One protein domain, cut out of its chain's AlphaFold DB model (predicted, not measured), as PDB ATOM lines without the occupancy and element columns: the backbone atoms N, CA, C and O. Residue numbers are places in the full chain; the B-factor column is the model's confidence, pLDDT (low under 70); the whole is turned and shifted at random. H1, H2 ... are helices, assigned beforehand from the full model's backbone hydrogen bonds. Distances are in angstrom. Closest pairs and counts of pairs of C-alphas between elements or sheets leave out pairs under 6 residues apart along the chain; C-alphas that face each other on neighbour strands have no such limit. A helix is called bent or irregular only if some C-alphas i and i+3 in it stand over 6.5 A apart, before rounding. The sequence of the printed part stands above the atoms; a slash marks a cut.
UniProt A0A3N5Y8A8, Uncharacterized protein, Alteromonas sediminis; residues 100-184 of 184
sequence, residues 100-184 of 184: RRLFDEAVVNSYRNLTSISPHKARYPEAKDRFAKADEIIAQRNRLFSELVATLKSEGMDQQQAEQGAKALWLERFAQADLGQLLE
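Overview. This is residues 100 to 184 of the 184 residues of an uncharacterized protein of Alteromonas sediminis (UniProt A0A3N5Y8A8). One long helix, H3, makes the long axis, and H1 and H4 follow one another beside it: H1 runs alongside H3, while H4 turns back from the far end of H3 in a V and reaches the last residues of H1. The short H2 folds back beside the first half of H1, and residues 175 to 184 form a tail without a named element after H4. The printed part has 85 residues with four named helices, H1, H2, H3 and H4 in chain order, and no named strand; the class is all helix. It is only just compact, close to loose, with a radius of gyration of the C-alphas of 14.3 A and spans of 46 by 23 by 16 A.

Along the chain. H1 is residues 100 to 113, 19.8 A from first to last C-alpha, and begins at C-alpha 100 at (-19.288, 4.336, 126.396). H2 is residues 118 to 123, 9.0 A long. H3 is residues 125 to 154, 41.8 A long, and ends at C-alpha 154 at (13.180, 4.457, 101.199). It is irregular, with C-alphas 126 and 129 8.1 A apart, and has a kink of 59 degrees near residue 132. H4 is residues 159 to 174, 22.5 A long, and ends at C-alpha 174 at (-9.741, 2.892, 106.074).

Arrangement. H1 and H3 are the hubs, touching three helices each. H1 and H2 form a helical hairpin, opposite ways at a shallow tilt of 25 degrees; H1 touches H2 with residues 103 to 107 alone, and the closest C-alphas, of Phe 103 and His 120, are 6.5 A apart. H1 touches H3 at a shallow tilt of 9 degrees, the same way, with the closest C-alphas, of Arg 100 and Ala 127, 5.1 A apart. H1 touches H4 with residues 112 to 113 alone, opposite ways at a steep tilt of 47 degrees; the closest C-alphas are those of Arg 112 and Phe 174, 6.4 A apart. H2 and H3 only just touch, with 3 pairs of C-alphas within 8 A, and only at the corner; the closest C-alphas, of Lys 121 and Phe 131, are 7.0 A apart. H3 touches H4 with residues 145 to 153 alone, opposite ways at a steep tilt of 55 degrees, and the closest C-alphas, of Val 149 and Ala 162, are 5.1 A apart. H2 and H4 are apart. In H1, H2 and H4 every O i to N i+4 pair is within hydrogen-bond range; in H3 21 of 26 are.

Size, cuts and confidence. The two C-alphas farthest apart, of Glu 126 and Gly 156, are 46.2 A apart. The C-alphas of Arg 100 and Glu 184, the first and last printed residues, are 11.7 A apart; Glu 184 is also the chain's last residue. The printed part has no cut, and the links H1 to H2, H2 to H3 and H3 to H4 are tight. The mean pLDDT of the printed part is 91.4, and the model's confidence is low, under 70, at residues 175 to 184.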
ATOM      1  N   ARG A 100     -20.239   5.383 126.796       97.00
ATOM      2  CA  ARG A 100     -19.288   4.336 126.396       97.00
ATOM      3  C   ARG A 100     -19.299   4.107 124.890       97.00
ATOM      4  O   ARG A 100     -18.229   4.045 124.301       97.00
ATOM      5  N   ARG A 101     -20.479   4.066 124.263       95.19
ATOM      6  CA  ARG A 101     -20.604   3.991 122.798       95.19
ATOM      7  C   ARG A 101     -19.977   5.208 122.114       95.19
ATOM      8  O   ARG A 101     -19.181   5.044 121.199       95.19
ATOM      9  N   LEU A 102     -20.220   6.410 122.637       96.19
ATOM     10  CA  LEU A 102     -19.586   7.640 122.154       96.19
ATOM     11  C   LEU A 102     -18.057   7.623 122.292       96.19
ATOM     12  O   LEU A 102     -17.351   8.157 121.436       96.19
ATOM     13  N   PHE A 103     -17.522   7.021 123.358       96.94
ATOM     14  CA  PHE A 103     -16.082   6.799 123.471       96.94
ATOM     15  C   PHE A 103     -15.581   5.851 122.379       96.94
ATOM     16  O   PHE A 103     -14.568   6.157 121.749       96.94
ATOM     17  N   ASP A 104     -16.289   4.750 122.120       94.38
ATOM     18  CA  ASP A 104     -15.890   3.794 121.086       94.38
ATOM     19  C   ASP A 104     -15.839   4.448 119.700       94.38
ATOM     20  O   ASP A 104     -14.831   4.361 118.995       94.38
ATOM     21  N   GLU A 105     -16.888   5.192 119.347       93.94
ATOM     22  CA  GLU A 105     -16.962   5.967 118.107       93.94
ATOM     23  C   GLU A 105     -15.830   6.997 118.015       93.94
ATOM     24  O   GLU A 105     -15.197   7.158 116.967       93.94
ATOM     25  N   ALA A 106     -15.510   7.673 119.121       95.00
ATOM     26  CA  ALA A 106     -14.417   8.634 119.171       95.00
ATOM     27  C   ALA A 106     -13.037   7.980 118.982       95.00
ATOM     28  O   ALA A 106     -12.158   8.577 118.351       95.00
ATOM     29  N   VAL A 107     -12.830   6.758 119.483       95.06
ATOM     30  CA  VAL A 107     -11.600   5.985 119.251       95.06
ATOM     31  C   VAL A 107     -11.494   5.572 117.788       95.06
ATOM     32  O   VAL A 107     -10.438   5.780 117.190       95.06
ATOM     33  N   VAL A 108     -12.576   5.068 117.184       92.94
ATOM     34  CA  VAL A 108     -12.631   4.725 115.752       92.94
ATOM     35  C   VAL A 108     -12.316   5.951 114.890       92.94
ATOM     36  O   VAL A 108     -11.455   5.905 114.008       92.94
ATOM     37  N   ASN A 109     -12.954   7.084 115.183       92.62
ATOM     38  CA  ASN A 109     -12.703   8.341 114.485       92.62
ATOM     39  C   ASN A 109     -11.264   8.813 114.677       92.62
ATOM     40  O   ASN A 109     -10.619   9.238 113.715       92.62
ATOM     41  N   SER A 110     -10.727   8.695 115.891       93.81
ATOM     42  CA  SER A 110      -9.342   9.058 116.161       93.81
ATOM     43  C   SER A 110      -8.375   8.181 115.390       93.81
ATOM     44  O   SER A 110      -7.440   8.707 114.790       93.81
ATOM     45  N   TYR A 111      -8.613   6.866 115.365       93.44
ATOM     46  CA  TYR A 111      -7.844   5.871 114.624       93.44
ATOM     47  C   TYR A 111      -7.751   6.229 113.134       93.44
ATOM     48  O   TYR A 111      -6.648   6.346 112.591       93.44
ATOM     49  N   ARG A 112      -8.901   6.494 112.502       90.44
ATOM     50  CA  ARG A 112      -8.997   6.880 111.085       90.44
ATOM     51  C   ARG A 112      -8.259   8.183 110.788       90.44
ATOM     52  O   ARG A 112      -7.499   8.250 109.829       90.44
ATOM     53  N   ASN A 113      -8.434   9.191 111.638       91.62
ATOM     54  CA  ASN A 113      -7.942  10.546 111.383       91.62
ATOM     55  C   ASN A 113      -6.516  10.818 111.880       91.62
ATOM     56  O   ASN A 113      -6.063  11.959 111.811       91.62
ATOM     57  N   LEU A 114      -5.795   9.799 112.366       93.50
ATOM     58  CA  LEU A 114      -4.431   9.959 112.891       93.50
ATOM     59  C   LEU A 114      -4.351  10.923 114.096       93.50
ATOM     60  O   LEU A 114      -3.329  11.565 114.317       93.50
ATOM     61  N   THR A 115      -5.420  11.020 114.900       95.06
ATOM     62  CA  THR A 115      -5.486  11.914 116.072       95.06
ATOM     63  C   THR A 115      -5.351  11.168 117.400       95.06
ATOM     64  O   THR A 115      -5.570   9.957 117.490       95.06
ATOM     65  N   SER A 116      -4.988  11.900 118.456       95.44
ATOM     66  CA  SER A 116      -4.896  11.373 119.825       95.44
ATOM     67  C   SER A 116      -6.272  11.126 120.449       95.44
ATOM     68  O   SER A 116      -7.198  11.904 120.229       95.44
ATOM     69  N   ILE A 117      -6.370  10.101 121.305       96.56
ATOM     70  CA  ILE A 117      -7.577   9.791 122.090       96.56
ATOM     71  C   ILE A 117      -7.596  10.430 123.485       96.56
ATOM     72  O   ILE A 117      -8.602  10.327 124.186       96.56
ATOM     73  N   SER A 118      -6.521  11.097 123.920       96.75
ATOM     74  CA  SER A 118      -6.439  11.677 125.273       96.75
ATOM     75  C   SER A 118      -7.606  12.616 125.623       96.75
ATOM     76  O   SER A 118      -8.148  12.478 126.722       96.75
ATOM     77  N   PRO A 119      -8.070  13.514 124.725       96.88
ATOM     78  CA  PRO A 119      -9.234  14.358 125.011       96.88
ATOM     79  C   PRO A 119     -10.523  13.552 125.234       96.88
ATOM     80  O   PRO A 119     -11.357  13.922 126.058       96.88
ATOM     81  N   HIS A 120     -10.681  12.423 124.538       96.62
ATOM     82  CA  HIS A 120     -11.873  11.578 124.637       96.62
ATOM     83  C   HIS A 120     -11.940  10.820 125.962       96.62
ATOM     84  O   HIS A 120     -13.025  10.663 126.511       96.62
ATOM     85  N   LYS A 121     -10.792  10.443 126.537       97.12
ATOM     86  CA  LYS A 121     -10.737   9.843 127.880       97.12
ATOM     87  C   LYS A 121     -11.212  10.797 128.974       97.12
ATOM     88  O   LYS A 121     -11.870  10.372 129.916       97.12
ATOM     89  N   ALA A 122     -10.887  12.083 128.845       96.38
ATOM     90  CA  ALA A 122     -11.368  13.108 129.768       96.38
ATOM     91  C   ALA A 122     -12.870  13.380 129.585       96.38
ATOM     92  O   ALA A 122     -13.578  13.607 130.561       96.38
ATOM     93  N   ARG A 123     -13.356  13.335 128.336       95.88
ATOM     94  CA  ARG A 123     -14.771  13.555 128.004       95.88
ATOM     95  C   ARG A 123     -15.680  12.392 128.421       95.88
ATOM     96  O   ARG A 123     -16.828  12.641 128.778       95.88
ATOM     97  N   TYR A 124     -15.175  11.158 128.388       97.06
ATOM     98  CA  TYR A 124     -15.944   9.935 128.648       97.06
ATOM     99  C   TYR A 124     -15.277   9.042 129.712       97.06
ATOM    100  O   TYR A 124     -14.826   7.933 129.404       97.06
ATOM    101  N   PRO A 125     -15.196   9.492 130.978       97.44
ATOM    102  CA  PRO A 125     -14.620   8.699 132.067       97.44
ATOM    103  C   PRO A 125     -15.376   7.384 132.333       97.44
ATOM    104  O   PRO A 125     -14.804   6.454 132.897       97.44
ATOM    105  N   GLU A 126     -16.632   7.271 131.897       97.19
ATOM    106  CA  GLU A 126     -17.460   6.065 131.985       97.19
ATOM    107  C   GLU A 126     -16.895   4.872 131.197       97.19
ATOM    108  O   GLU A 126     -17.296   3.735 131.437       97.19
ATOM    109  N   ALA A 127     -15.960   5.110 130.273       97.00
ATOM    110  CA  ALA A 127     -15.279   4.082 129.488       97.00
ATOM    111  C   ALA A 127     -13.868   3.747 130.008       97.00
ATOM    112  O   ALA A 127     -13.055   3.196 129.268       97.00
ATOM    113  N   LYS A 128     -13.537   4.091 131.262       97.25
ATOM    114  CA  LYS A 128     -12.177   3.960 131.824       97.25
ATOM    115  C   LYS A 128     -11.561   2.566 131.675       97.25
ATOM    116  O   LYS A 128     -10.371   2.454 131.391       97.25
ATOM    117  N   ASP A 129     -12.353   1.517 131.852       96.31
ATOM    118  CA  ASP A 129     -11.965   0.113 131.653       96.31
ATOM    119  C   ASP A 129     -11.486  -0.187 130.223       96.31
ATOM    120  O   ASP A 129     -10.695  -1.104 130.025       96.31
ATOM    121  N   ARG A 130     -11.885   0.619 129.234       95.31
ATOM    122  CA  ARG A 130     -11.502   0.472 127.821       95.31
ATOM    123  C   ARG A 130     -10.260   1.271 127.440       95.31
ATOM    124  O   ARG A 130      -9.726   1.091 126.347       95.31
ATOM    125  N   PHE A 131      -9.774   2.158 128.312       96.94
ATOM    126  CA  PHE A 131      -8.709   3.102 127.961       96.94
ATOM    127  C   PHE A 131      -7.399   2.412 127.592       96.94
ATOM    128  O   PHE A 131      -6.771   2.822 126.620       96.94
ATOM    129  N   ALA A 132      -7.011   1.367 128.328       96.81
ATOM    130  CA  ALA A 132      -5.784   0.623 128.048       96.81
ATOM    131  C   ALA A 132      -5.832  -0.030 126.659       96.81
ATOM    132  O   ALA A 132      -4.912   0.132 125.862       96.81
ATOM    133  N   LYS A 133      -6.955  -0.674 126.324       95.69
ATOM    134  CA  LYS A 133      -7.151  -1.283 125.006       95.69
ATOM    135  C   LYS A 133      -7.135  -0.238 123.886       95.69
ATOM    136  O   LYS A 133      -6.490  -0.435 122.859       95.69
ATOM    137  N   ALA A 134      -7.800   0.897 124.098       96.00
ATOM    138  CA  ALA A 134      -7.796   1.999 123.141       96.00
ATOM    139  C   ALA A 134      -6.382   2.575 122.921       96.00
ATOM    140  O   ALA A 134      -6.022   2.895 121.787       96.00
ATOM    141  N   ASP A 135      -5.557   2.663 123.971       97.38
ATOM    142  CA  ASP A 135      -4.151   3.075 123.857       97.38
ATOM    143  C   ASP A 135      -3.329   2.105 123.018       97.38
ATOM    144  O   ASP A 135      -2.585   2.541 122.140       97.38
ATOM    145  N   GLU A 136      -3.479   0.800 123.248       96.06
ATOM    146  CA  GLU A 136      -2.792  -0.231 122.465       96.06
ATOM    147  C   GLU A 136      -3.121  -0.115 120.974       96.06
ATOM    148  O   GLU A 136      -2.222  -0.147 120.128       96.06
ATOM    149  N   ILE A 137      -4.402   0.083 120.651       93.81
ATOM    150  CA  ILE A 137      -4.889   0.244 119.277       93.81
ATOM    151  C   ILE A 137      -4.298   1.501 118.633       93.81
ATOM    152  O   ILE A 137      -3.782   1.448 117.512       93.81
ATOM    153  N   ILE A 138      -4.310   2.634 119.343       95.00
ATOM    154  CA  ILE A 138      -3.719   3.879 118.842       95.00
ATOM    155  C   ILE A 138      -2.202   3.749 118.670       95.00
ATOM    156  O   ILE A 138      -1.666   4.232 117.670       95.00
ATOM    157  N   ALA A 139      -1.510   3.080 119.591       96.06
ATOM    158  CA  ALA A 139      -0.074   2.848 119.507       96.06
ATOM    159  C   ALA A 139       0.286   1.934 118.326       96.06
ATOM    160  O   ALA A 139       1.248   2.204 117.606       96.06
ATOM    161  N   GLN A 140      -0.494   0.878 118.081       94.19
ATOM    162  CA  GLN A 140      -0.320   0.021 116.909       94.19
ATOM    163  C   GLN A 140      -0.509   0.808 115.611       94.19
ATOM    164  O   GLN A 140       0.348   0.739 114.734       94.19
ATOM    165  N   ARG A 141      -1.565   1.620 115.521       94.50
ATOM    166  CA  ARG A 141      -1.780   2.526 114.388       94.50
ATOM    167  C   ARG A 141      -0.603   3.470 114.162       94.50
ATOM    168  O   ARG A 141      -0.162   3.615 113.028       94.50
ATOM    169  N   ASN A 142      -0.064   4.079 115.219       95.88
ATOM    170  CA  ASN A 142       1.060   5.013 115.095       95.88
ATOM    171  C   ASN A 142       2.330   4.318 114.584       95.88
ATOM    172  O   ASN A 142       3.074   4.901 113.795       95.88
ATOM    173  N   ARG A 143       2.566   3.066 115.002       96.31
ATOM    174  CA  ARG A 143       3.670   2.244 114.486       96.31
ATOM    175  C   ARG A 143       3.501   1.951 112.999       96.31
ATOM    176  O   ARG A 143       4.391   2.289 112.229       96.31
ATOM    177  N   LEU A 144       2.336   1.442 112.593       94.06
ATOM    178  CA  LEU A 144       2.034   1.158 111.184       94.06
ATOM    179  C   LEU A 144       2.151   2.411 110.306       94.06
ATOM    180  O   LEU A 144       2.697   2.358 109.209       94.06
ATOM    181  N   PHE A 145       1.674   3.558 110.793       95.12
ATOM    182  CA  PHE A 145       1.827   4.825 110.082       95.12
ATOM    183  C   PHE A 145       3.303   5.222 109.929       95.12
ATOM    184  O   PHE A 145       3.727   5.620 108.847       95.12
ATOM    185  N   SER A 146       4.108   5.056 110.981       96.25
ATOM    186  CA  SER A 146       5.551   5.335 110.933       96.25
ATOM    187  C   SER A 146       6.290   4.407 109.958       96.25
ATOM    188  O   SER A 146       7.186   4.855 109.247       96.25
ATOM    189  N   GLU A 147       5.894   3.134 109.877       96.44
ATOM    190  CA  GLU A 147       6.418   2.160 108.908       96.44
ATOM    191  C   GLU A 147       6.060   2.526 107.459       96.44
ATOM    192  O   GLU A 147       6.904   2.405 106.567       96.44
ATOM    193  N   LEU A 148       4.846   3.036 107.217       95.62
ATOM    194  CA  LEU A 148       4.451   3.564 105.905       95.62
ATOM    195  C   LEU A 148       5.320   4.759 105.503       95.62
ATOM    196  O   LEU A 148       5.841   4.789 104.390       95.62
ATOM    197  N   VAL A 149       5.534   5.711 106.415       97.75
ATOM    198  CA  VAL A 149       6.416   6.862 106.165       97.75
ATOM    199  C   VAL A 149       7.844   6.397 105.869       97.75
ATOM    200  O   VAL A 149       8.457   6.866 104.914       97.75
ATOM    201  N   ALA A 150       8.380   5.455 106.649       97.75
ATOM    202  CA  ALA A 150       9.726   4.926 106.433       97.75
ATOM    203  C   ALA A 150       9.872   4.230 105.069       97.75
ATOM    204  O   ALA A 150      10.870   4.446 104.380       97.75
ATOM    205  N   THR A 151       8.862   3.459 104.660       97.44
ATOM    206  CA  THR A 151       8.810   2.815 103.339       97.44
ATOM    207  C   THR A 151       8.872   3.856 102.224       97.44
ATOM    208  O   THR A 151       9.767   3.796 101.385       97.44
ATOM    209  N   LEU A 152       8.013   4.875 102.264       97.50
ATOM    210  CA  LEU A 152       7.978   5.922 101.237       97.50
ATOM    211  C   LEU A 152       9.283   6.733 101.175       97.50
ATOM    212  O   LEU A 152       9.754   7.087 100.095       97.50
ATOM    213  N   LYS A 153       9.934   6.971 102.319       97.81
ATOM    214  CA  LYS A 153      11.270   7.588 102.347       97.81
ATOM    215  C   LYS A 153      12.334   6.713 101.687       97.81
ATOM    216  O   LYS A 153      13.221   7.237 101.020       97.81
ATOM    217  N   SER A 154      12.258   5.392 101.861       96.94
ATOM    218  CA  SER A 154      13.180   4.457 101.199       96.94
ATOM    219  C   SER A 154      13.005   4.429  99.675       96.94
ATOM    220  O   SER A 154      13.955   4.127  98.959       96.94
ATOM    221  N   GLU A 155      11.833   4.837  99.181       96.00
ATOM    222  CA  GLU A 155      11.521   5.015  97.757       96.00
ATOM    223  C   GLU A 155      11.970   6.383  97.204       96.00
ATOM    224  O   GLU A 155      11.715   6.703  96.044       96.00
ATOM    225  N   GLY A 156      12.670   7.191  98.008       95.75
ATOM    226  CA  GLY A 156      13.268   8.458  97.583       95.75
ATOM    227  C   GLY A 156      12.414   9.699  97.845       95.75
ATOM    228  O   GLY A 156      12.820  10.791  97.447       95.75
ATOM    229  N   MET A 157      11.268   9.565  98.524       96.88
ATOM    230  CA  MET A 157      10.476  10.716  98.970       96.88
ATOM    231  C   MET A 157      11.164  11.447 100.129       96.88
ATOM    232  O   MET A 157      11.753  10.824 101.018       96.88
ATOM    233  N   ASP A 158      11.043  12.775 100.169       97.25
ATOM    234  CA  ASP A 158      11.427  13.536 101.358       97.25
ATOM    235  C   ASP A 158      10.446  13.304 102.531       97.25
ATOM    236  O   ASP A 158       9.427  12.620 102.404       97.25
ATOM    237  N   GLN A 159      10.758  13.859 103.708       95.62
ATOM    238  CA  GLN A 159       9.931  13.685 104.909       95.62
ATOM    239  C   GLN A 159       8.482  14.147 104.698       95.62
ATOM    240  O   GLN A 159       7.553  13.452 105.104       95.62
ATOM    241  N   GLN A 160       8.287  15.313 104.081       97.00
ATOM    242  CA  GLN A 160       6.966  15.905 103.922       97.00
ATOM    243  C   GLN A 160       6.144  15.122 102.893       97.00
ATOM    244  O   GLN A 160       4.967  14.840 103.126       97.00
ATOM    245  N   GLN A 161       6.764  14.733 101.779       97.50
ATOM    246  CA  GLN A 161       6.152  13.895 100.750       97.50
ATOM    247  C   GLN A 161       5.741  12.531 101.311       97.50
ATOM    248  O   GLN A 161       4.607  12.099 101.101       97.50
ATOM    249  N   ALA A 162       6.620  11.881 102.077       97.81
ATOM    250  CA  ALA A 162       6.343  10.586 102.684       97.81
ATOM    251  C   ALA A 162       5.205  10.648 103.714       97.81
ATOM    252  O   ALA A 162       4.344   9.772 103.726       97.81
ATOM    253  N   GLU A 163       5.144  11.683 104.556       96.25
ATOM    254  CA  GLU A 163       4.037  11.865 105.505       96.25
ATOM    255  C   GLU A 163       2.693  12.092 104.802       96.25
ATOM    256  O   GLU A 163       1.680  11.495 105.179       96.25
ATOM    257  N   GLN A 164       2.676  12.925 103.758       96.62
ATOM    258  CA  GLN A 164       1.471  13.172 102.968       96.62
ATOM    259  C   GLN A 164       1.017  11.911 102.222       96.62
ATOM    260  O   GLN A 164      -0.167  11.571 102.263       96.62
ATOM    261  N   GLY A 165       1.953  11.186 101.604       96.31
ATOM    262  CA  GLY A 165       1.688   9.919 100.924       96.31
ATOM    263  C   GLY A 165       1.178   8.842 101.881       96.31
ATOM    264  O   GLY A 165       0.154   8.216 101.616       96.31
ATOM    265  N   ALA A 166       1.813   8.682 103.044       96.12
ATOM    266  CA  ALA A 166       1.378   7.733 104.064       96.12
ATOM    267  C   ALA A 166      -0.032   8.059 104.564       96.12
ATOM    268  O   ALA A 166      -0.841   7.153 104.761       96.12
ATOM    269  N   LYS A 167      -0.363   9.347 104.732       95.25
ATOM    270  CA  LYS A 167      -1.713   9.778 105.112       95.25
ATOM    271  C   LYS A 167      -2.739   9.461 104.028       95.25
ATOM    272  O   LYS A 167      -3.822   8.989 104.364       95.25
ATOM    273  N   ALA A 168      -2.411   9.687 102.758       94.19
ATOM    274  CA  ALA A 168      -3.290   9.336 101.647       94.19
ATOM    275  C   ALA A 168      -3.558   7.821 101.605       94.19
ATOM    276  O   ALA A 168      -4.717   7.412 101.609       94.19
ATOM    277  N   LEU A 169      -2.504   7.002 101.690       93.31
ATOM    278  CA  LEU A 169      -2.610   5.539 101.739       93.31
ATOM    279  C   LEU A 169      -3.400   5.051 102.960       93.31
ATOM    280  O   LEU A 169      -4.185   4.107 102.869       93.31
ATOM    281  N   TRP A 170      -3.203   5.688 104.115       93.25
ATOM    282  CA  TRP A 170      -3.953   5.378 105.327       93.25
ATOM    283  C   TRP A 170      -5.451   5.629 105.131       93.25
ATOM    284  O   TRP A 170      -6.268   4.743 105.377       93.25
ATOM    285  N   LEU A 171      -5.814   6.818 104.647       88.69
ATOM    286  CA  LEU A 171      -7.207   7.188 104.400       88.69
ATOM    287  C   LEU A 171      -7.861   6.282 103.352       88.69
ATOM    288  O   LEU A 171      -9.001   5.875 103.550       88.69
ATOM    289  N   GLU A 172      -7.144   5.916 102.289       88.75
ATOM    290  CA  GLU A 172      -7.639   4.993 101.262       88.75
ATOM    291  C   GLU A 172      -7.990   3.619 101.851       88.75
ATOM    292  O   GLU A 172      -9.086   3.104 101.624       88.75
ATOM    293  N   ARG A 173      -7.101   3.053 102.679       84.38
ATOM    294  CA  ARG A 173      -7.324   1.750 103.325       84.38
ATOM    295  C   ARG A 173      -8.522   1.760 104.269       84.38
ATOM    296  O   ARG A 173      -9.295   0.806 104.292       84.38
ATOM    297  N   PHE A 174      -8.690   2.826 105.052       76.31
ATOM    298  CA  PHE A 174      -9.741   2.892 106.074       76.31
ATOM    299  C   PHE A 174     -11.053   3.525 105.602       76.31
ATOM    300  O   PHE A 174     -12.050   3.408 106.313       76.31
ATOM    301  N   ALA A 175     -11.099   4.104 104.399       62.31
ATOM    302  CA  ALA A 175     -12.355   4.411 103.711       62.31
ATOM    303  C   ALA A 175     -13.156   3.137 103.373       62.31
ATOM    304  O   ALA A 175     -14.369   3.207 103.195       62.31
ATOM    305  N   GLN A 176     -12.485   1.980 103.306       58.03
ATOM    306  CA  GLN A 176     -13.073   0.694 102.917       58.03
ATOM    307  C   GLN A 176     -13.226  -0.297 104.086       58.03
ATOM    308  O   GLN A 176     -13.808  -1.363 103.907       58.03
ATOM    309  N   ALA A 177     -12.714   0.029 105.278       63.31
ATOM    310  CA  ALA A 177     -12.678  -0.888 106.417       63.31
ATOM    311  C   ALA A 177     -13.808  -0.625 107.431       63.31
ATOM    312  O   ALA A 177     -13.987   0.505 107.910       63.31
ATOM    313  N   ASP A 178     -14.506  -1.695 107.820       66.25
ATOM    314  CA  ASP A 178     -15.380  -1.692 108.993       66.25
ATOM    315  C   ASP A 178     -14.535  -1.812 110.271       66.25
ATOM    316  O   ASP A 178     -13.722  -2.723 110.422       66.25
ATOM    317  N   LEU A 179     -14.699  -0.845 111.172       69.69
ATOM    318  CA  LEU A 179     -13.955  -0.727 112.428       69.69
ATOM    319  C   LEU A 179     -14.870  -0.869 113.653       69.69
ATOM    320  O   LEU A 179     -14.433  -0.580 114.768       69.69
ATOM    321  N   GLY A 180     -16.123  -1.308 113.465       62.78
ATOM    322  CA  GLY A 180     -17.123  -1.415 114.532       62.78
ATOM    323  C   GLY A 180     -16.708  -2.295 115.717       62.78
ATOM    324  O   GLY A 180     -17.223  -2.113 116.814       62.78
ATOM    325  N   GLN A 181     -15.726  -3.183 115.528       63.12
ATOM    326  CA  GLN A 181     -15.275  -4.146 116.539       63.12
ATOM    327  C   GLN A 181     -13.953  -3.789 117.226       63.12
ATOM    328  O   GLN A 181     -13.384  -4.617 117.930       63.12
ATOM    329  N   LEU A 182     -13.411  -2.579 117.036       66.88
ATOM    330  CA  LEU A 182     -12.094  -2.242 117.601       66.88
ATOM    331  C   LEU A 182     -12.032  -2.369 119.135       66.88
ATOM    332  O   LEU A 182     -10.947  -2.542 119.682       66.88
ATOM    333  N   LEU A 183     -13.167  -2.269 119.826       60.09
ATOM    334  CA  LEU A 183     -13.251  -2.249 121.289       60.09
ATOM    335  C   LEU A 183     -14.193  -3.325 121.861       60.09
ATOM    336  O   LEU A 183     -14.532  -3.242 123.044       60.09
ATOM    337  N   GLU A 184     -14.614  -4.289 121.031       58.78
ATOM    338  CA  GLU A 184     -15.350  -5.493 121.463       58.78
ATOM    339  C   GLU A 184     -14.413  -6.564 122.042       58.78
ATOM    340  O   GLU A 184     -13.252  -6.680 121.576       58.78
TER     341      GLU A 184